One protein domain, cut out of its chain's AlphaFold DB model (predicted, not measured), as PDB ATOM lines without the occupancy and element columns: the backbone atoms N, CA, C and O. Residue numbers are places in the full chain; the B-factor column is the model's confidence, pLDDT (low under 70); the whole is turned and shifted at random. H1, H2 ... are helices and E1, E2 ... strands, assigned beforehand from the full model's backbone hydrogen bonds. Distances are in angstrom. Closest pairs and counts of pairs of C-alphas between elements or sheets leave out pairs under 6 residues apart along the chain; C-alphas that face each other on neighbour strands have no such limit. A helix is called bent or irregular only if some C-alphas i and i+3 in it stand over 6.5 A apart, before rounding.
ATOM      1  N   LEU A   4     227.348  93.456 -17.985       98.38
ATOM      2  CA  LEU A   4     228.103  94.586 -18.517       98.38
ATOM      3  C   LEU A   4     227.769  95.853 -17.721       98.38
ATOM      4  O   LEU A   4     226.616  96.282 -17.693       98.38
ATOM      5  N   LEU A   5     228.767  96.441 -17.071       98.50
ATOM      6  CA  LEU A   5     228.616  97.643 -16.256       98.50
ATOM      7  C   LEU A   5     228.991  98.880 -17.064       98.50
ATOM      8  O   LEU A   5     230.006  98.886 -17.759       98.50
ATOM      9  N   PHE A   6     228.198  99.933 -16.938       98.44
ATOM     10  CA  PHE A   6     228.422 101.217 -17.585       98.44
ATOM     11  C   PHE A   6     228.507 102.352 -16.572       98.44
ATOM     12  O   PHE A   6     227.791 102.370 -15.574       98.44
ATOM     13  N   GLU A   7     229.333 103.340 -16.894       97.62
ATOM     14  CA  GLU A   7     229.203 104.700 -16.385       97.62
ATOM     15  C   GLU A   7     228.119 105.428 -17.201       97.62
ATOM     16  O   GLU A   7     228.126 105.392 -18.439       97.62
ATOM     17  N   GLY A   8     227.203 106.120 -16.519       96.56
ATOM     18  CA  GLY A   8     226.298 107.081 -17.146       96.56
ATOM     19  C   GLY A   8     227.017 108.403 -17.421       96.56
ATOM     20  O   GLY A   8     227.381 109.118 -16.496       96.56
ATOM     21  N   ALA A   9     227.208 108.747 -18.693       94.06
ATOM     22  CA  ALA A   9     227.911 109.958 -19.126       94.06
ATOM     23  C   ALA A   9     226.982 110.993 -19.785       94.06
ATOM     24  O   ALA A   9     227.454 112.010 -20.303       94.06
ATOM     25  N   GLY A  10     225.681 110.729 -19.852       91.00
ATOM     26  CA  GLY A  10     224.648 111.652 -20.312       91.00
ATOM     27  C   GLY A  10     223.674 112.017 -19.196       91.00
ATOM     28  O   GLY A  10     223.848 111.643 -18.038       91.00
ATOM     29  N   MET A  11     222.626 112.752 -19.565       91.00
ATOM     30  CA  MET A  11     221.508 113.017 -18.661       91.00
ATOM     31  C   MET A  11     220.723 111.718 -18.410       91.00
ATOM     32  O   MET A  11     220.488 110.930 -19.333       91.00
ATOM     33  N   GLU A  12     220.352 111.499 -17.151       92.81
ATOM     34  CA  GLU A  12     219.472 110.407 -16.741       92.81
ATOM     35  C   GLU A  12     218.049 110.646 -17.253       92.81
ATOM     36  O   GLU A  12     217.602 111.788 -17.389       92.81
ATOM     37  N   TYR A  13     217.327 109.567 -17.537       91.94
ATOM     38  CA  TYR A  13     215.928 109.644 -17.937       91.94
ATOM     39  C   TYR A  13     215.135 108.450 -17.420       91.94
ATOM     40  O   TYR A  13     215.668 107.375 -17.155       91.94
ATOM     41  N   THR A  14     213.825 108.645 -17.356       87.44
ATOM     42  CA  THR A  14     212.835 107.584 -17.194       87.44
ATOM     43  C   THR A  14     211.936 107.627 -18.420       87.44
ATOM     44  O   THR A  14     211.256 108.629 -18.630       87.44
ATOM     45  N   ASP A  15     211.975 106.586 -19.246       81.50
ATOM     46  CA  ASP A  15     211.221 106.503 -20.497       81.50
ATOM     47  C   ASP A  15     210.688 105.073 -20.675       81.50
ATOM     48  O   ASP A  15     211.328 104.112 -20.244       81.50
ATOM     49  N   GLU A  16     209.510 104.931 -21.274       78.62
ATOM     50  CA  GLU A  16     208.884 103.626 -21.514       78.62
ATOM     51  C   GLU A  16     209.484 102.907 -22.737       78.62
ATOM     52  O   GLU A  16     209.446 101.680 -22.817       78.62
ATOM     53  N   GLU A  17     210.086 103.643 -23.675       84.44
ATOM     54  CA  GLU A  17     210.666 103.109 -24.911       84.44
ATOM     55  C   GLU A  17     212.102 102.589 -24.734       84.44
ATOM     56  O   GLU A  17     212.588 101.809 -25.561       84.44
ATOM     57  N   SER A  18     212.793 102.981 -23.658       91.50
ATOM     58  CA  SER A  18     214.150 102.522 -23.350       91.50
ATOM     59  C   SER A  18     214.376 102.293 -21.863       91.50
ATOM     60  O   SER A  18     214.212 103.178 -21.030       91.50
ATOM     61  N   ASN A  19     214.904 101.116 -21.539       94.56
ATOM     62  CA  ASN A  19     215.231 100.704 -20.177       94.56
ATOM     63  C   ASN A  19     216.713 100.905 -19.796       94.56
ATOM     64  O   ASN A  19     217.171 100.298 -18.831       94.56
ATOM     65  N   ILE A  20     217.484 101.713 -20.536       95.88
ATOM     66  CA  ILE A  20     218.898 101.994 -20.203       95.88
ATOM     67  C   ILE A  20     219.022 103.031 -19.077       95.88
ATOM     68  O   ILE A  20     219.887 102.884 -18.219       95.88
ATOM     69  N   GLY A  21     218.160 104.052 -19.062       94.56
ATOM     70  CA  GLY A  21     218.112 105.078 -18.011       94.56
ATOM     71  C   GLY A  21     219.145 106.206 -18.136       94.56
ATOM     72  O   GLY A  21     219.157 107.112 -17.307       94.56
ATOM     73  N   ASN A  22     220.000 106.196 -19.166       96.25
ATOM     74  CA  ASN A  22     220.944 107.283 -19.434       96.25
ATOM     75  C   ASN A  22     221.189 107.478 -20.939       96.25
ATOM     76  O   ASN A  22     221.414 106.516 -21.678       96.25
ATOM     77  N   TYR A  23     221.142 108.730 -21.408       94.69
ATOM     78  CA  TYR A  23     221.236 109.054 -22.840       94.69
ATOM     79  C   TYR A  23     222.586 108.723 -23.477       94.69
ATOM     80  O   TYR A  23     222.652 108.567 -24.699       94.69
ATOM     81  N   ARG A  24     223.646 108.624 -22.670       96.38
ATOM     82  CA  ARG A  24     224.987 108.252 -23.113       96.38
ATOM     83  C   ARG A  24     225.650 107.380 -22.061       96.38
ATOM     84  O   ARG A  24     225.824 107.805 -20.925       96.38
ATOM     85  N   ILE A  25     226.079 106.195 -22.458       98.00
ATOM     86  CA  ILE A  25     226.743 105.229 -21.587       98.00
ATOM     87  C   ILE A  25     228.133 104.920 -22.128       98.00
ATOM     88  O   ILE A  25     228.350 104.890 -23.341       98.00
ATOM     89  N   ARG A  26     229.084 104.691 -21.228       98.31
ATOM     90  CA  ARG A  26     230.452 104.317 -21.600       98.31
ATOM     91  C   ARG A  26     231.060 103.339 -20.615       98.31
ATOM     92  O   ARG A  26     230.671 103.295 -19.450       98.31
ATOM     93  N   THR A  27     231.976 102.518 -21.100       98.56
ATOM     94  CA  THR A  27     232.658 101.512 -20.292       98.56
ATOM     95  C   THR A  27     233.921 101.021 -20.988       98.56
ATOM     96  O   THR A  27     234.112 101.240 -22.186       98.56
ATOM     97  N   ALA A  28     234.783 100.353 -20.233       98.38
ATOM     98  CA  ALA A  28     235.907  99.608 -20.758       98.38
ATOM     99  C   ALA A  28     235.919  98.216 -20.121       98.38
ATOM    100  O   ALA A  28     235.634  98.084 -18.933       98.38
ATOM    101  N   PHE A  29     236.200  97.176 -20.899       98.56
ATOM    102  CA  PHE A  29     236.095  95.790 -20.433       98.56
ATOM    103  C   PHE A  29     237.050  94.845 -21.160       98.56
ATOM    104  O   PHE A  29     237.629  95.199 -22.187       98.56
ATOM    105  N   ILE A  30     237.180  93.625 -20.641       98.56
ATOM    106  CA  ILE A  30     237.960  92.538 -21.238       98.56
ATOM    107  C   ILE A  30     237.033  91.573 -21.988       98.56
ATOM    108  O   ILE A  30     236.041  91.072 -21.449       98.56
ATOM    109  N   ASN A  31     237.353  91.291 -23.252       98.50
ATOM    110  CA  ASN A  31     236.598  90.327 -24.049       98.50
ATOM    111  C   ASN A  31     237.017  88.864 -23.808       98.50
ATOM    112  O   ASN A  31     237.916  88.576 -23.020       98.50
ATOM    113  N   ASN A  32     236.380  87.914 -24.501       98.19
ATOM    114  CA  ASN A  32     236.661  86.484 -24.316       98.19
ATOM    115  C   ASN A  32     238.068  86.053 -24.788       98.19
ATOM    116  O   ASN A  32     238.505  84.955 -24.455       98.19
ATOM    117  N   GLU A  33     238.782  86.902 -25.530       97.81
ATOM    118  CA  GLU A  33     240.177  86.699 -25.948       97.81
ATOM    119  C   GLU A  33     241.187  87.390 -25.017       97.81
ATOM    120  O   GLU A  33     242.387  87.364 -25.284       97.81
ATOM    121  N   GLY A  34     240.730  88.044 -23.945       98.12
ATOM    122  CA  GLY A  34     241.601  88.794 -23.040       98.12
ATOM    123  C   GLY A  34     241.989  90.189 -23.545       98.12
ATOM    124  O   GLY A  34     242.849  90.832 -22.944       98.12
ATOM    125  N   LYS A  35     241.376  90.686 -24.628       98.44
ATOM    126  CA  LYS A  35     241.636  92.032 -25.160       98.44
ATOM    127  C   LYS A  35     240.782  93.069 -24.444       98.44
ATOM    128  O   LYS A  35     239.586  92.859 -24.244       98.44
ATOM    129  N   GLN A  36     241.393  94.200 -24.109       98.31
ATOM    130  CA  GLN A  36     240.706  95.344 -23.516       98.31
ATOM    131  C   GLN A  36     240.028  96.175 -24.607       98.31
ATOM    132  O   GLN A  36     240.619  96.430 -25.657       98.31
ATOM    133  N   ILE A  37     238.792  96.595 -24.367       98.69
ATOM    134  CA  ILE A  37     237.965  97.352 -25.311       98.69
ATOM    135  C   ILE A  37     237.404  98.571 -24.593       98.69
ATOM    136  O   ILE A  37     236.893  98.441 -23.484       98.69
ATOM    137  N   TYR A  38     237.459  99.732 -25.245       98.31
ATOM    138  CA  TYR A  38     236.668 100.901 -24.873       98.31
ATOM    139  C   TYR A  38     235.394 100.957 -25.713       98.31
ATOM    140  O   TYR A  38     235.424 100.718 -26.924       98.31
ATOM    141  N   LEU A  39     234.289 101.329 -25.073       98.56
ATOM    142  CA  LEU A  39     232.988 101.495 -25.696       98.56
ATOM    143  C   LEU A  39     232.289 102.748 -25.170       98.56
ATOM    144  O   LEU A  39     232.095 102.903 -23.966       98.56
ATOM    145  N   GLU A  40     231.816 103.591 -26.083       98.25
ATOM    146  CA  GLU A  40     230.869 104.668 -25.797       98.25
ATOM    147  C   GLU A  40     229.695 104.613 -26.775       98.25
ATOM    148  O   GLU A  40     229.866 104.521 -27.996       98.25
ATOM    149  N   MET A  41     228.487 104.676 -26.218       96.81
ATOM    150  CA  MET A  41     227.233 104.584 -26.952       96.81
ATOM    151  C   MET A  41     226.238 105.625 -26.450       96.81
ATOM    152  O   MET A  41     226.291 106.077 -25.308       96.81
ATOM    153  N   GLY A  42     225.290 105.980 -27.302       94.56
ATOM    154  CA  GLY A  42     224.155 106.808 -26.932       94.56
ATOM    155  C   GLY A  42     222.973 106.554 -27.848       94.56
ATOM    156  O   GLY A  42     223.079 105.833 -28.848       94.56
ATOM    157  N   ARG A  43     221.840 107.173 -27.522       90.50
ATOM    158  CA  ARG A  43     220.705 107.188 -28.444       90.50
ATOM    159  C   ARG A  43     220.980 108.104 -29.638       90.50
ATOM    160  O   ARG A  43     221.744 109.065 -29.548       90.50
ATOM    161  N   SER A  44     220.303 107.843 -30.744       86.06
ATOM    162  CA  SER A  44     220.284 108.683 -31.936       86.06
ATOM    163  C   SER A  44     218.890 108.677 -32.554       86.06
ATOM    164  O   SER A  44     218.238 107.630 -32.569       86.06
ATOM    165  N   PRO A  45     218.457 109.795 -33.160       85.75
ATOM    166  CA  PRO A  45     217.287 109.787 -34.016       85.75
ATOM    167  C   PRO A  45     217.446 108.781 -35.165       85.75
ATOM    168  O   PRO A  45     218.506 108.681 -35.796       85.75
ATOM    169  N   VAL A  46     216.371 108.052 -35.443       83.25
ATOM    170  CA  VAL A  46     216.181 107.196 -36.612       83.25
ATOM    171  C   VAL A  46     215.317 107.963 -37.596       83.25
ATOM    172  O   VAL A  46     214.264 108.490 -37.238       83.25
ATOM    173  N   TYR A  47     215.758 108.016 -38.847       82.38
ATOM    174  CA  TYR A  47     215.085 108.767 -39.895       82.38
ATOM    175  C   TYR A  47     214.476 107.827 -40.928       82.38
ATOM    176  O   TYR A  47     215.097 106.838 -41.312       82.38
ATOM    177  N   GLU A  48     213.290 108.172 -41.417       77.88
ATOM    178  CA  GLU A  48     212.712 107.560 -42.610       77.88
ATOM    179  C   GLU A  48     213.498 108.016 -43.841       77.88
ATOM    180  O   GLU A  48     213.698 109.217 -44.056       77.88
ATOM    181  N   ALA A  49     213.943 107.063 -44.660       65.94
ATOM    182  CA  ALA A  49     214.543 107.369 -45.949       65.94
ATOM    183  C   ALA A  49     213.454 107.922 -46.881       65.94
ATOM    184  O   ALA A  49     212.625 107.182 -47.409       65.94
ATOM    185  N   SER A  50     213.425 109.238 -47.080       57.84
ATOM    186  CA  SER A  50     212.432 109.864 -47.944       57.84
ATOM    187  C   SER A  50     212.791 109.663 -49.416       57.84
ATOM    188  O   SER A  50     213.644 110.347 -49.981       57.84
ATOM    189  N   GLY A  51     212.080 108.753 -50.083       55.47
ATOM    190  CA  GLY A  51     212.058 108.697 -51.541       55.47
ATOM    191  C   GLY A  51     211.628 110.057 -52.107       55.47
ATOM    192  O   GLY A  51     210.496 110.488 -51.916       55.47
ATOM    193  N   LYS A  52     212.548 110.746 -52.792       54.78
ATOM    194  CA  LYS A  52     212.385 112.032 -53.512       54.78
ATOM    195  C   LYS A  52     212.233 113.321 -52.686       54.78
ATOM    196  O   LYS A  52     212.478 114.389 -53.245       54.78
ATOM    197  N   SER A  53     211.882 113.284 -51.400       58.72
ATOM    198  CA  SER A  53     211.825 114.500 -50.565       58.72
ATOM    199  C   SER A  53     213.169 114.736 -49.853       58.72
ATOM    200  O   SER A  53     213.794 113.790 -49.389       58.72
ATOM    201  N   LYS A  54     213.646 115.988 -49.759       58.44
ATOM    202  CA  LYS A  54     214.864 116.348 -48.993       58.44
ATOM    203  C   LYS A  54     214.611 116.498 -47.480       58.44
ATOM    204  O   LYS A  54     215.491 116.965 -46.762       58.44
ATOM    205  N   LYS A  55     213.406 116.184 -46.985       64.19
ATOM    206  CA  LYS A  55     213.051 116.355 -45.570       64.19
ATOM    207  C   LYS A  55     213.159 115.018 -44.845       64.19
ATOM    208  O   LYS A  55     212.288 114.167 -44.982       64.19
ATOM    209  N   MET A  56     214.217 114.884 -44.052       73.00
ATOM    210  CA  MET A  56     214.412 113.767 -43.131       73.00
ATOM    211  C   MET A  56     213.331 113.816 -42.045       73.00
ATOM    212  O   MET A  56     213.271 114.777 -41.276       73.00
ATOM    213  N   LYS A  57     212.468 112.800 -41.987       81.94
ATOM    214  CA  LYS A  57     211.454 112.648 -40.936       81.94
ATOM    215  C   LYS A  57     211.992 111.710 -39.863       81.94
ATOM    216  O   LYS A  57     212.396 110.598 -40.187       81.94
ATOM    217  N   ILE A  58     211.996 112.148 -38.607       84.81
ATOM    218  CA  ILE A  58     212.345 111.281 -37.476       84.81
ATOM    219  C   ILE A  58     211.178 110.323 -37.225       84.81
ATOM    220  O   ILE A  58     210.031 110.757 -37.118       84.81
ATOM    221  N   ILE A  59     211.475 109.027 -37.166       85.44
ATOM    222  CA  ILE A  59     210.504 107.958 -36.885       85.44
ATOM    223  C   ILE A  59     210.724 107.297 -35.524       85.44
ATOM    224  O   ILE A  59     209.844 106.593 -35.045       85.44
ATOM    225  N   SER A  60     211.879 107.526 -34.896       84.56
ATOM    226  CA  SER A  60     212.162 107.150 -33.511       84.56
ATOM    227  C   SER A  60     213.323 107.990 -32.982       84.56
ATOM    228  O   SER A  60     214.225 108.336 -33.739       84.56
ATOM    229  N   GLU A  61     213.331 108.296 -31.689       86.19
ATOM    230  CA  GLU A  61     214.442 108.970 -30.998       86.19
ATOM    231  C   GLU A  61     215.438 107.981 -30.360       86.19
ATOM    232  O   GLU A  61     216.437 108.397 -29.765       86.19
ATOM    233  N   TRP A  62     215.165 106.678 -30.496       88.81
ATOM    234  CA  TRP A  62     215.785 105.586 -29.742       88.81
ATOM    235  C   TRP A  62     216.581 104.621 -30.622       88.81
ATOM    236  O   TRP A  62     216.683 103.434 -30.320       88.81
ATOM    237  N   GLY A  63     217.160 105.104 -31.718       89.44
ATOM    238  CA  GLY A  63     218.166 104.344 -32.458       89.44
ATOM    239  C   GLY A  63     219.461 104.239 -31.662       89.44
ATOM    240  O   GLY A  63     219.791 105.131 -30.883       89.44
ATOM    241  N   THR A  64     220.224 103.170 -31.869       92.56
ATOM    242  CA  THR A  64     221.545 103.033 -31.245       92.56
ATOM    243  C   THR A  64     222.617 103.757 -32.051       92.56
ATOM    244  O   THR A  64     222.720 103.598 -33.267       92.56
ATOM    245  N   CYS A  65     223.472 104.514 -31.364       92.88
ATOM    246  CA  CYS A  65     224.700 105.068 -31.915       92.88
ATOM    247  C   CYS A  65     225.892 104.617 -31.071       92.88
ATOM    248  O   CYS A  65     225.895 104.770 -29.852       92.88
ATOM    249  N   ILE A  66     226.911 104.078 -31.732       96.69
ATOM    250  CA  ILE A  66     228.227 103.837 -31.143       96.69
ATOM    251  C   ILE A  66     229.095 105.024 -31.564       96.69
ATOM    252  O   ILE A  66     229.297 105.234 -32.762       96.69
ATOM    253  N   SER A  67     229.554 105.830 -30.603       94.94
ATOM    254  CA  SER A  67     230.445 106.965 -30.880       94.94
ATOM    255  C   SER A  67     231.907 106.525 -30.884       94.94
ATOM    256  O   SER A  67     232.695 107.018 -31.689       94.94
ATOM    257  N   HIS A  68     232.251 105.562 -30.027       96.94
ATOM    258  CA  HIS A  68     233.593 105.009 -29.911       96.94
ATOM    259  C   HIS A  68     233.531 103.511 -29.637       96.94
ATOM    260  O   HIS A  68     232.816 103.066 -28.742       96.94
ATOM    261  N   LEU A  69     234.318 102.748 -30.395       98.31
ATOM    262  CA  LEU A  69     234.537 101.326 -30.169       98.31
ATOM    263  C   LEU A  69     235.914 100.938 -30.719       98.31
ATOM    264  O   LEU A  69     236.145 100.987 -31.930       98.31
ATOM    265  N   PHE A  70     236.842 100.591 -29.830       98.31
ATOM    266  CA  PHE A  70     238.222 100.266 -30.193       98.31
ATOM    267  C   PHE A  70     238.913  99.424 -29.119       98.31
ATOM    268  O   PHE A  70     238.505  99.419 -27.958       98.31
ATOM    269  N   TYR A  71     239.978  98.728 -29.513       98.31
ATOM    270  CA  TYR A  71     240.854  98.032 -28.576       98.31
ATOM    271  C   TYR A  71     241.777  99.014 -27.857       98.31
ATOM    272  O   TYR A  71     242.351  99.903 -28.483       98.31
ATOM    273  N   ILE A  72     241.947  98.811 -26.553       97.06
ATOM    274  CA  ILE A  72     242.902  99.543 -25.720       97.06
ATOM    275  C   ILE A  72     244.224  98.776 -25.770       97.06
ATOM    276  O   ILE A  72     244.327  97.666 -25.247       97.06
ATOM    277  N   THR A  73     245.225  99.356 -26.425       95.56
ATOM    278  CA  THR A  73     246.569  98.776 -26.580       95.56
ATOM    279  C   THR A  73     247.648  99.595 -25.873       95.56
ATOM    280  O   THR A  73     248.772  99.124 -25.713       95.56
ATOM    281  N   GLY A  74     247.296 100.801 -25.415       91.44
ATOM    282  CA  GLY A  74     248.227 101.768 -24.833       91.44
ATOM    283  C   GLY A  74     248.764 102.773 -25.855       91.44
ATOM    284  O   GLY A  74     249.543 103.651 -25.485       91.44
ATOM    285  N   ASP A  75     248.342 102.686 -27.122       91.00
ATOM    286  CA  ASP A  75     248.658 103.689 -28.134       91.00
ATOM    287  C   ASP A  75     247.758 104.922 -27.968       91.00
ATOM    288  O   ASP A  75     246.533 104.843 -27.874       91.00
ATOM    289  N   THR A  76     248.365 106.108 -28.009       88.31
ATOM    290  CA  THR A  76     247.652 107.397 -27.925       88.31
ATOM    291  C   THR A  76     246.622 107.622 -29.041       88.31
ATOM    292  O   THR A  76     245.779 108.512 -28.937       88.31
ATOM    293  N   LYS A  77     246.676 106.831 -30.118       91.69
ATOM    294  CA  LYS A  77     245.772 106.872 -31.269       91.69
ATOM    295  C   LYS A  77     244.871 105.644 -31.358       91.69
ATOM    296  O   LYS A  77     244.264 105.459 -32.413       91.69
ATOM    297  N   ASP A  78     244.744 104.837 -30.300       92.00
ATOM    298  CA  ASP A  78     243.886 103.640 -30.253       92.00
ATOM    299  C   ASP A  78     242.494 103.899 -30.847       92.00
ATOM    300  O   ASP A  78     242.016 103.145 -31.697       92.00
ATOM    301  N   CYS A  79     241.898 105.047 -30.505       91.88
ATOM    302  CA  CYS A  79     240.588 105.463 -30.999       91.88
ATOM    303  C   CYS A  79     240.494 105.619 -32.521       91.88
ATOM    304  O   CYS A  79     239.385 105.670 -33.041       91.88
ATOM    305  N   ASN A  80     241.621 105.696 -33.230       92.31
ATOM    306  CA  ASN A  80     241.724 105.836 -34.678       92.31
ATOM    307  C   ASN A  80     242.252 104.573 -35.358       92.31
ATOM    308  O   ASN A  80     241.670 104.156 -36.360       92.31
ATOM    309  N   ILE A  81     243.336 103.987 -34.841       96.19
ATOM    310  CA  ILE A  81     244.048 102.883 -35.507       96.19
ATOM    311  C   ILE A  81     243.570 101.496 -35.064       96.19
ATOM    312  O   ILE A  81     243.675 100.553 -35.839       96.19
ATOM    313  N   ASN A  82     242.993 101.382 -33.864       97.00
ATOM    314  CA  ASN A  82     242.549 100.118 -33.270       97.00
ATOM    315  C   ASN A  82     241.017 100.027 -33.175       97.00
ATOM    316  O   ASN A  82     240.470  99.335 -32.314       97.00
ATOM    317  N   LYS A  83     240.309 100.726 -34.075       97.38
ATOM    318  CA  LYS A  83     238.843 100.705 -34.178       97.38
ATOM    319  C   LYS A  83     238.313  99.308 -34.485       97.38
ATOM    320  O   LYS A  83     238.840  98.599 -35.341       97.38
ATOM    321  N   ILE A  84     237.199  98.959 -33.850       97.94
ATOM    322  CA  ILE A  84     236.396  97.798 -34.237       97.94
ATOM    323  C   ILE A  84     235.333  98.298 -35.211       97.94
ATOM    324  O   ILE A  84     234.500  99.139 -34.873       97.94
ATOM    325  N   TYR A  85     235.387  97.801 -36.441       95.44
ATOM    326  CA  TYR A  85     234.485  98.227 -37.504       95.44
ATOM    327  C   TYR A  85     233.139  97.506 -37.428       95.44
ATOM    328  O   TYR A  85     233.062  96.311 -37.152       95.44
ATOM    329  N   TYR A  86     232.075  98.245 -37.722       95.19
ATOM    330  CA  TYR A  86     230.705  97.751 -37.798       95.19
ATOM    331  C   TYR A  86     229.938  98.517 -38.879       95.19
ATOM    332  O   TYR A  86     230.329  99.610 -39.294       95.19
ATOM    333  N   SER A  87     228.824  97.948 -39.343       93.44
ATOM    334  CA  SER A  87     227.944  98.620 -40.297       93.44
ATOM    335  C   SER A  87     227.031  99.611 -39.575       93.44
ATOM    336  O   SER A  87     226.182  99.225 -38.771       93.44
ATOM    337  N   HIS A  88     227.169 100.903 -39.887       87.12
ATOM    338  CA  HIS A  88     226.257 101.938 -39.387       87.12
ATOM    339  C   HIS A  88     224.823 101.751 -39.892       87.12
ATOM    340  O   HIS A  88     223.879 102.148 -39.209       87.12
ATOM    341  N   GLU A  89     224.656 101.183 -41.086       85.44
ATOM    342  CA  GLU A  89     223.343 100.856 -41.639       85.44
ATOM    343  C   GLU A  89     222.696  99.721 -40.846       85.44
ATOM    344  O   GLU A  89     221.554  99.848 -40.413       85.44
ATOM    345  N   GLU A  90     223.450  98.651 -40.575       87.75
ATOM    346  CA  GLU A  90     222.960  97.526 -39.779       87.75
ATOM    347  C   GLU A  90     222.583  97.975 -38.364       87.75
ATOM    348  O   GLU A  90     221.502  97.635 -37.886       87.75
ATOM    349  N   LEU A  91     223.442  98.778 -37.721       89.94
ATOM    350  CA  LEU A  91     223.189  99.318 -36.387       89.94
ATOM    351  C   LEU A  91     221.879 100.115 -36.354       89.94
ATOM    352  O   LEU A  91     221.023  99.877 -35.507       89.94
ATOM    353  N   ARG A  92     221.714 101.037 -37.307       81.94
ATOM    354  CA  ARG A  92     220.561 101.940 -37.385       81.94
ATOM    355  C   ARG A  92     219.255 101.208 -37.675       81.94
ATOM    356  O   ARG A  92     218.225 101.586 -37.129       81.94
ATOM    357  N   ASN A  93     219.291 100.212 -38.556       83.00
ATOM    358  CA  ASN A  93     218.081  99.562 -39.054       83.00
ATOM    359  C   ASN A  93     217.586  98.442 -38.133       83.00
ATOM    360  O   ASN A  93     216.397  98.133 -38.158       83.00
ATOM    361  N   ASN A  94     218.474  97.842 -37.331       88.25
ATOM    362  CA  ASN A  94     218.161  96.607 -36.609       88.25
ATOM    363  C   ASN A  94     218.254  96.710 -35.083       88.25
ATOM    364  O   ASN A  94     217.810  95.783 -34.412       88.25
ATOM    365  N   PHE A  95     218.817  97.787 -34.526       92.44
ATOM    366  CA  PHE A  95     219.065  97.877 -33.084       92.44
ATOM    367  C   PHE A  95     218.524  99.173 -32.487       92.44
ATOM    368  O   PHE A  95     218.892 100.281 -32.891       92.44
ATOM    369  N   LYS A  96     217.689  99.029 -31.458       94.31
ATOM    370  CA  LYS A  96     217.223 100.146 -30.637       94.31
ATOM    371  C   LYS A  96     218.143 100.351 -29.438       94.31
ATOM    372  O   LYS A  96     218.846  99.441 -29.004       94.31
ATOM    373  N   TYR A  97     218.116 101.551 -28.879       95.31
ATOM    374  CA  TYR A  97     218.869 101.910 -27.687       95.31
ATOM    375  C   TYR A  97     218.130 101.412 -26.439       95.31
ATOM    376  O   TYR A  97     217.532 102.185 -25.695       95.31
ATOM    377  N   ASN A  98     218.127 100.096 -26.241       95.38
ATOM    378  CA  ASN A  98     217.590  99.402 -25.070       95.38
ATOM    379  C   ASN A  98     218.586  98.324 -24.602       95.38
ATOM    380  O   ASN A  98     219.517  97.977 -25.327       95.38
ATOM    381  N   LYS A  99     218.399  97.783 -23.393       96.38
ATOM    382  CA  LYS A  99     219.339  96.818 -22.806       96.38
ATOM    383  C   LYS A  99     219.554  95.575 -23.671       96.38
ATOM    384  O   LYS A  99     220.694  95.159 -23.851       96.38
ATOM    385  N   GLU A 100     218.480  94.991 -24.193       96.44
ATOM    386  CA  GLU A 100     218.525  93.731 -24.941       96.44
ATOM    387  C   GLU A 100     219.328  93.874 -26.240       96.44
ATOM    388  O   GLU A 100     220.261  93.109 -26.489       96.44
ATOM    389  N   ASP A 101     219.009  94.885 -27.045       96.75
ATOM    390  CA  ASP A 101     219.669  95.136 -28.325       96.75
ATOM    391  C   ASP A 101     221.123  95.577 -28.135       96.75
ATOM    392  O   ASP A 101     221.997  95.132 -28.882       96.75
ATOM    393  N   VAL A 102     221.406  96.379 -27.101       96.88
ATOM    394  CA  VAL A 102     222.775  96.781 -26.745       96.88
ATOM    395  C   VAL A 102     223.629  95.566 -26.368       96.88
ATOM    396  O   VAL A 102     224.748  95.434 -26.856       96.88
ATOM    397  N   ILE A 103     223.114  94.625 -25.573       97.75
ATOM    398  CA  ILE A 103     223.852  93.393 -25.244       97.75
ATOM    399  C   ILE A 103     224.106  92.559 -26.498       97.75
ATOM    400  O   ILE A 103     225.232  92.106 -26.714       97.75
ATOM    401  N   LYS A 104     223.078  92.364 -27.335       97.38
ATOM    402  CA  LYS A 104     223.194  91.584 -28.576       97.38
ATOM    403  C   LYS A 104     224.299  92.137 -29.472       97.38
ATOM    404  O   LYS A 104     225.155  91.369 -29.915       97.38
ATOM    405  N   ILE A 105     224.307  93.450 -29.719       97.12
ATOM    406  CA  ILE A 105     225.306  94.055 -30.605       97.12
ATOM    407  C   ILE A 105     226.705  94.040 -29.984       97.12
ATOM    408  O   ILE A 105     227.664  93.733 -30.686       97.12
ATOM    409  N   ILE A 106     226.846  94.281 -28.676       97.88
ATOM    410  CA  ILE A 106     228.158  94.254 -28.012       97.88
ATOM    411  C   ILE A 106     228.744  92.844 -28.030       97.88
ATOM    412  O   ILE A 106     229.891  92.678 -28.435       97.88
ATOM    413  N   ASN A 107     227.955  91.823 -27.688       98.38
ATOM    414  CA  ASN A 107     228.400  90.431 -27.755       98.38
ATOM    415  C   ASN A 107     228.857  90.037 -29.160       98.38
ATOM    416  O   ASN A 107     229.911  89.414 -29.302       98.38
ATOM    417  N   LYS A 108     228.111  90.460 -30.191       97.44
ATOM    418  CA  LYS A 108     228.467  90.237 -31.596       97.44
ATOM    419  C   LYS A 108     229.770  90.943 -31.984       97.44
ATOM    420  O   LYS A 108     230.633  90.314 -32.585       97.44
ATOM    421  N   LEU A 109     229.907  92.235 -31.682       97.94
ATOM    422  CA  LEU A 109     231.039  93.046 -32.150       97.94
ATOM    423  C   LEU A 109     232.326  92.810 -31.357       97.94
ATOM    424  O   LEU A 109     233.415  92.933 -31.908       97.94
ATOM    425  N   CYS A 110     232.210  92.495 -30.069       98.31
ATOM    426  CA  CYS A 110     233.340  92.511 -29.145       98.31
ATOM    427  C   CYS A 110     233.830  91.113 -28.758       98.31
ATOM    428  O   CYS A 110     234.793  91.021 -28.003       98.31
ATOM    429  N   ASN A 111     233.202  90.042 -29.257       98.25
ATOM    430  CA  ASN A 111     233.446  88.664 -28.819       98.25
ATOM    431  C   ASN A 111     233.256  88.514 -27.295       98.25
ATOM    432  O   ASN A 111     234.192  88.219 -26.544       98.25
ATOM    433  N   THR A 112     232.029  88.772 -26.829       98.31
ATOM    434  CA  THR A 112     231.638  88.663 -25.412       98.31
ATOM    435  C   THR A 112     230.369  87.839 -25.217       98.31
ATOM    436  O   THR A 112     229.706  87.441 -26.170       98.31
ATOM    437  N   SER A 113     230.046  87.551 -23.956       97.56
ATOM    438  CA  SER A 113     228.911  86.716 -23.541       97.56
ATOM    439  C   SER A 113     228.137  87.331 -22.367       97.56
ATOM    440  O   SER A 113     227.762  86.643 -21.421       97.56
ATOM    441  N   PHE A 114     227.932  88.649 -22.390       98.44
ATOM    442  CA  PHE A 114     227.117  89.328 -21.382       98.44
ATOM    443  C   PHE A 114     225.655  88.884 -21.481       98.44
ATOM    444  O   PHE A 114     225.117  88.733 -22.575       98.44
ATOM    445  N   GLU A 115     225.018  88.683 -20.334       98.06
ATOM    446  CA  GLU A 115     223.612  88.273 -20.226       98.06
ATOM    447  C   GLU A 115     222.697  89.471 -19.948       98.06
ATOM    448  O   GLU A 115     221.528  89.468 -20.316       98.06
ATOM    449  N   THR A 116     223.228  90.499 -19.286       97.00
ATOM    450  CA  THR A 116     222.507  91.728 -18.946       97.00
ATOM    451  C   THR A 116     223.463  92.921 -18.908       97.00
ATOM    452  O   THR A 116     224.685  92.754 -18.979       97.00
ATOM    453  N   LEU A 117     222.911  94.127 -18.782       97.56
ATOM    454  CA  LEU A 117     223.678  95.343 -18.556       97.56
ATOM    455  C   LEU A 117     223.086  96.189 -17.431       97.56
ATOM    456  O   LEU A 117     221.872  96.189 -17.170       97.56
ATOM    457  N   GLU A 118     223.958  96.964 -16.807       97.44
ATOM    458  CA  GLU A 118     223.615  97.926 -15.776       97.44
ATOM    459  C   GLU A 118     224.383  99.232 -15.972       97.44
ATOM    460  O   GLU A 118     225.598  99.227 -16.147       97.44
ATOM    461  N   VAL A 119     223.664 100.351 -15.910       97.69
ATOM    462  CA  VAL A 119     224.268 101.678 -15.775       97.69
ATOM    463  C   VAL A 119     224.363 101.970 -14.284       97.69
ATOM    464  O   VAL A 119     223.346 101.973 -13.593       97.69
ATOM    465  N   LEU A 120     225.585 102.139 -13.786       97.12
ATOM    466  CA  LEU A 120     225.845 102.390 -12.375       97.12
ATOM    467  C   LEU A 120     225.479 103.835 -12.016       97.12
ATOM    468  O   LEU A 120     225.692 104.755 -12.807       97.12
ATOM    469  N   ASP A 121     224.957 104.018 -10.803       94.31
ATOM    470  CA  ASP A 121     224.736 105.340 -10.213       94.31
ATOM    471  C   ASP A 121     226.069 106.101 -10.153       94.31
ATOM    472  O   ASP A 121     227.104 105.517  -9.822       94.31
ATOM    473  N   HIS A 122     226.065 107.399 -10.449       92.56
ATOM    474  CA  HIS A 122     227.285 108.207 -10.407       92.56
ATOM    475  C   HIS A 122     227.983 108.162  -9.032       92.56
ATOM    476  O   HIS A 122     229.210 108.223  -8.974       92.56
ATOM    477  N   MET A 123     227.239 107.969  -7.934       95.31
ATOM    478  CA  MET A 123     227.763 107.806  -6.571       95.31
ATOM    479  C   MET A 123     228.454 106.456  -6.331       95.31
ATOM    480  O   MET A 123     229.170 106.296  -5.337       95.31
ATOM    481  N   GLU A 124     228.307 105.478  -7.232       95.44
ATOM    482  CA  GLU A 124     229.066 104.221  -7.197       95.44
ATOM    483  C   GLU A 124     230.564 104.475  -7.408       95.44
ATOM    484  O   GLU A 124     231.404 103.792  -6.813       95.44
ATOM    485  N   GLY A 125     230.901 105.522  -8.169       93.19
ATOM    486  CA  GLY A 125     232.274 105.958  -8.414       93.19
ATOM    487  C   GLY A 125     232.994 105.188  -9.519       93.19
ATOM    488  O   GLY A 125     234.211 105.298  -9.625       93.19
ATOM    489  N   TYR A 126     232.275 104.419 -10.342       94.94
ATOM    490  CA  TYR A 126     232.847 103.881 -11.575       94.94
ATOM    491  C   TYR A 126     232.937 104.993 -12.628       94.94
ATOM    492  O   TYR A 126     231.921 105.408 -13.182       94.94
ATOM    493  N   GLY A 127     234.152 105.471 -12.894       93.56
ATOM    494  CA  GLY A 127     234.452 106.373 -14.007       93.56
ATOM    495  C   GLY A 127     235.364 105.676 -15.003       93.56
ATOM    496  O   GLY A 127     236.441 105.225 -14.618       93.56
ATOM    497  N   VAL A 128     234.963 105.575 -16.274       95.62
ATOM    498  CA  VAL A 128     235.717 104.803 -17.278       95.62
ATOM    499  C   VAL A 128     237.072 105.428 -17.598       95.62
ATOM    500  O   VAL A 128     238.022 104.720 -17.912       95.62
ATOM    501  N   HIS A 129     237.175 106.754 -17.535       92.81
ATOM    502  CA  HIS A 129     238.411 107.468 -17.827       92.81
ATOM    503  C   HIS A 129     239.222 107.632 -16.548       92.81
ATOM    504  O   HIS A 129     238.714 108.133 -15.546       92.81
ATOM    505  N   LYS A 130     240.489 107.226 -16.597       83.88
ATOM    506  CA  LYS A 130     241.467 107.511 -15.549       83.88
ATOM    507  C   LYS A 130     242.085 108.874 -15.845       83.88
ATOM    508  O   LYS A 130     242.500 109.095 -16.982       83.88
ATOM    509  N   ASP A 131     242.155 109.764 -14.855       69.00
ATOM    510  CA  ASP A 131     242.680 111.128 -15.007       69.00
ATOM    511  C   ASP A 131     244.075 111.131 -15.669       69.00
ATOM    512  O   ASP A 131     245.096 110.946 -15.014       69.00
ATOM    513  N   ASN A 132     244.095 111.340 -16.993       65.88
ATOM    514  CA  ASN A 132     245.254 111.368 -17.898       65.88
ATOM    515  C   ASN A 132     245.995 110.038 -18.180       65.88
ATOM    516  O   ASN A 132     247.016 110.068 -18.863       65.88
ATOM    517  N   GLU A 133     245.503 108.876 -17.728       68.00
ATOM    518  CA  GLU A 133     246.288 107.617 -17.732       68.00
ATOM    519  C   GLU A 133     245.538 106.373 -18.257       68.00
ATOM    520  O   GLU A 133     245.819 105.241 -17.856       68.00
ATOM    521  N   GLY A 134     244.584 106.556 -19.169       86.19
ATOM    522  CA  GLY A 134     243.901 105.452 -19.851       86.19
ATOM    523  C   GLY A 134     242.518 105.148 -19.280       86.19
ATOM    524  O   GLY A 134     241.741 106.067 -19.013       86.19
ATOM    525  N   TYR A 135     242.188 103.863 -19.144       94.88
ATOM    526  CA  TYR A 135     240.820 103.415 -18.878       94.88
ATOM    527  C   TYR A 135     240.727 102.537 -17.630       94.88
ATOM    528  O   TYR A 135     241.492 101.585 -17.467       94.88
ATOM    529  N   ASN A 136     239.748 102.823 -16.775       95.81
ATOM    530  CA  ASN A 136     239.342 101.930 -15.700       95.81
ATOM    531  C   ASN A 136     238.430 100.851 -16.289       95.81
ATOM    532  O   ASN A 136     237.348 101.150 -16.794       95.81
ATOM    533  N   LEU A 137     238.872  99.595 -16.232       97.50
ATOM    534  CA  LEU A 137     238.077  98.462 -16.697       97.50
ATOM    535  C   LEU A 137     236.996  98.119 -15.672       97.50
ATOM    536  O   LEU A 137     237.298  97.979 -14.484       97.50
ATOM    537  N   MET A 138     235.765  97.889 -16.129       97.62
ATOM    538  CA  MET A 138     234.691  97.398 -15.264       97.62
ATOM    539  C   MET A 138     235.022  96.047 -14.627       97.62
ATOM    540  O   MET A 138     234.556  95.774 -13.527       97.62
ATOM    541  N   ASP A 139     235.857  95.224 -15.270       97.56
ATOM    542  CA  ASP A 139     236.319  93.940 -14.734       97.56
ATOM    543  C   ASP A 139     237.075  94.097 -13.402       97.56
ATOM    544  O   ASP A 139     237.076  93.181 -12.582       97.56
ATOM    545  N   ASN A 140     237.676  95.269 -13.162       96.06
ATOM    546  CA  ASN A 140     238.383  95.601 -11.924       96.06
ATOM    547  C   ASN A 140     237.508  96.389 -10.932       96.06
ATOM    548  O   ASN A 140     237.951  96.676  -9.818       96.06
ATOM    549  N   HIS A 141     236.288  96.776 -11.320       95.38
ATOM    550  CA  HIS A 141     235.408  97.587 -10.483       95.38
ATOM    551  C   HIS A 141     234.641  96.715  -9.490       95.38
ATOM    552  O   HIS A 141     233.784  95.912  -9.857       95.38
TER     553      HIS A 141
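Overview. This is residues 4 to 141 of the 210 residues of an uncharacterized protein of Clostridium tagluense (UniProt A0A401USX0). A strongly twisted sheet of five strands, curled like part of a barrel, has H3 and the shorter H2 packed on one face; tiny H1 lies on the opposite face, by the edge strand E4. The long bent hairpin of E3 and E4 reaches out to one end of the longest axis, and the unnamed residues 121 to 141 make the last part of the printed chain. The 138 printed residues hold the named elements E1 E2 E3 E4 H1 H2 H3 E5 in that order; the sheet runs E4 E3 E2 E1 E5 and is mixed. The class is mixed, helices and strands, with 68 residues, under half, in named elements. The whole is compact, with a radius of gyration of the C-alphas of 15.7 A and spans of 49 by 34 by 28 A.

Along the chain. Find C-alpha 4 at (228.103, 94.586, -18.517), where E1, residues 4 to 8, begins. E2 is residues 24 to 30, 20.5 A long. E3, residues 36 to 48, is 36.0 A long and bends by 56 degrees at residue 45. E4, residues 57 to 71, begins at C-alpha 57, (211.454, 112.648, -40.936), measures 35.1 A and bends by 76 degrees at residue 60. Then come H1, residues 78 to 81, H2, residues 88 to 94, and H3, residues 99 to 110, 16.0 A long. E5, residues 116 to 120, ends at C-alpha 120, (225.845, 102.390, -12.375).

Arrangement. Start at the meander E1 E2 E3 E4, each strand the antiparallel neighbour of the one before, and each step a hairpin. Look for N 40 and O 68, 2.9 A, between E3 and E4; N 37 and O 29, 2.8 A, between E3 and E2; and N 7 and O 26, 2.9 A, between E2 and E1. E5 is parallel to E1, with N 6 and O 118 at 2.8 A. Their pairing is staggered: E1 pairs with E5 over residues 4 to 7 and with E2 over 7 to 8. H3 on one face of the sheet makes two layers; its closest C-alphas to E5 are Lys 99 and Leu 117, 6.3 A. H2, on the same face, is only just over E3, with 3 of its C-alphas falling on it, at a height over the sheet of 7.8 A. H2 and H3 are near each other. H1 is on the opposite face; the closest C-alphas of H1 and E4 are Cys 79 and Phe 70, 5.8 A. In H2 and H3 each O i to N i+4 pair is within hydrogen-bond range; H1 is too short for such a pair.

Size, cuts and confidence. The two C-alphas farthest apart, those of Lys 52 and Asn 140, are 51.7 A apart. The printed part has no cut. The link from E1 to E2, 15 residues, is long. Mean pLDDT of the printed part is 91.3; look for values under 70 at residues 49 to 55 and 131 to 133.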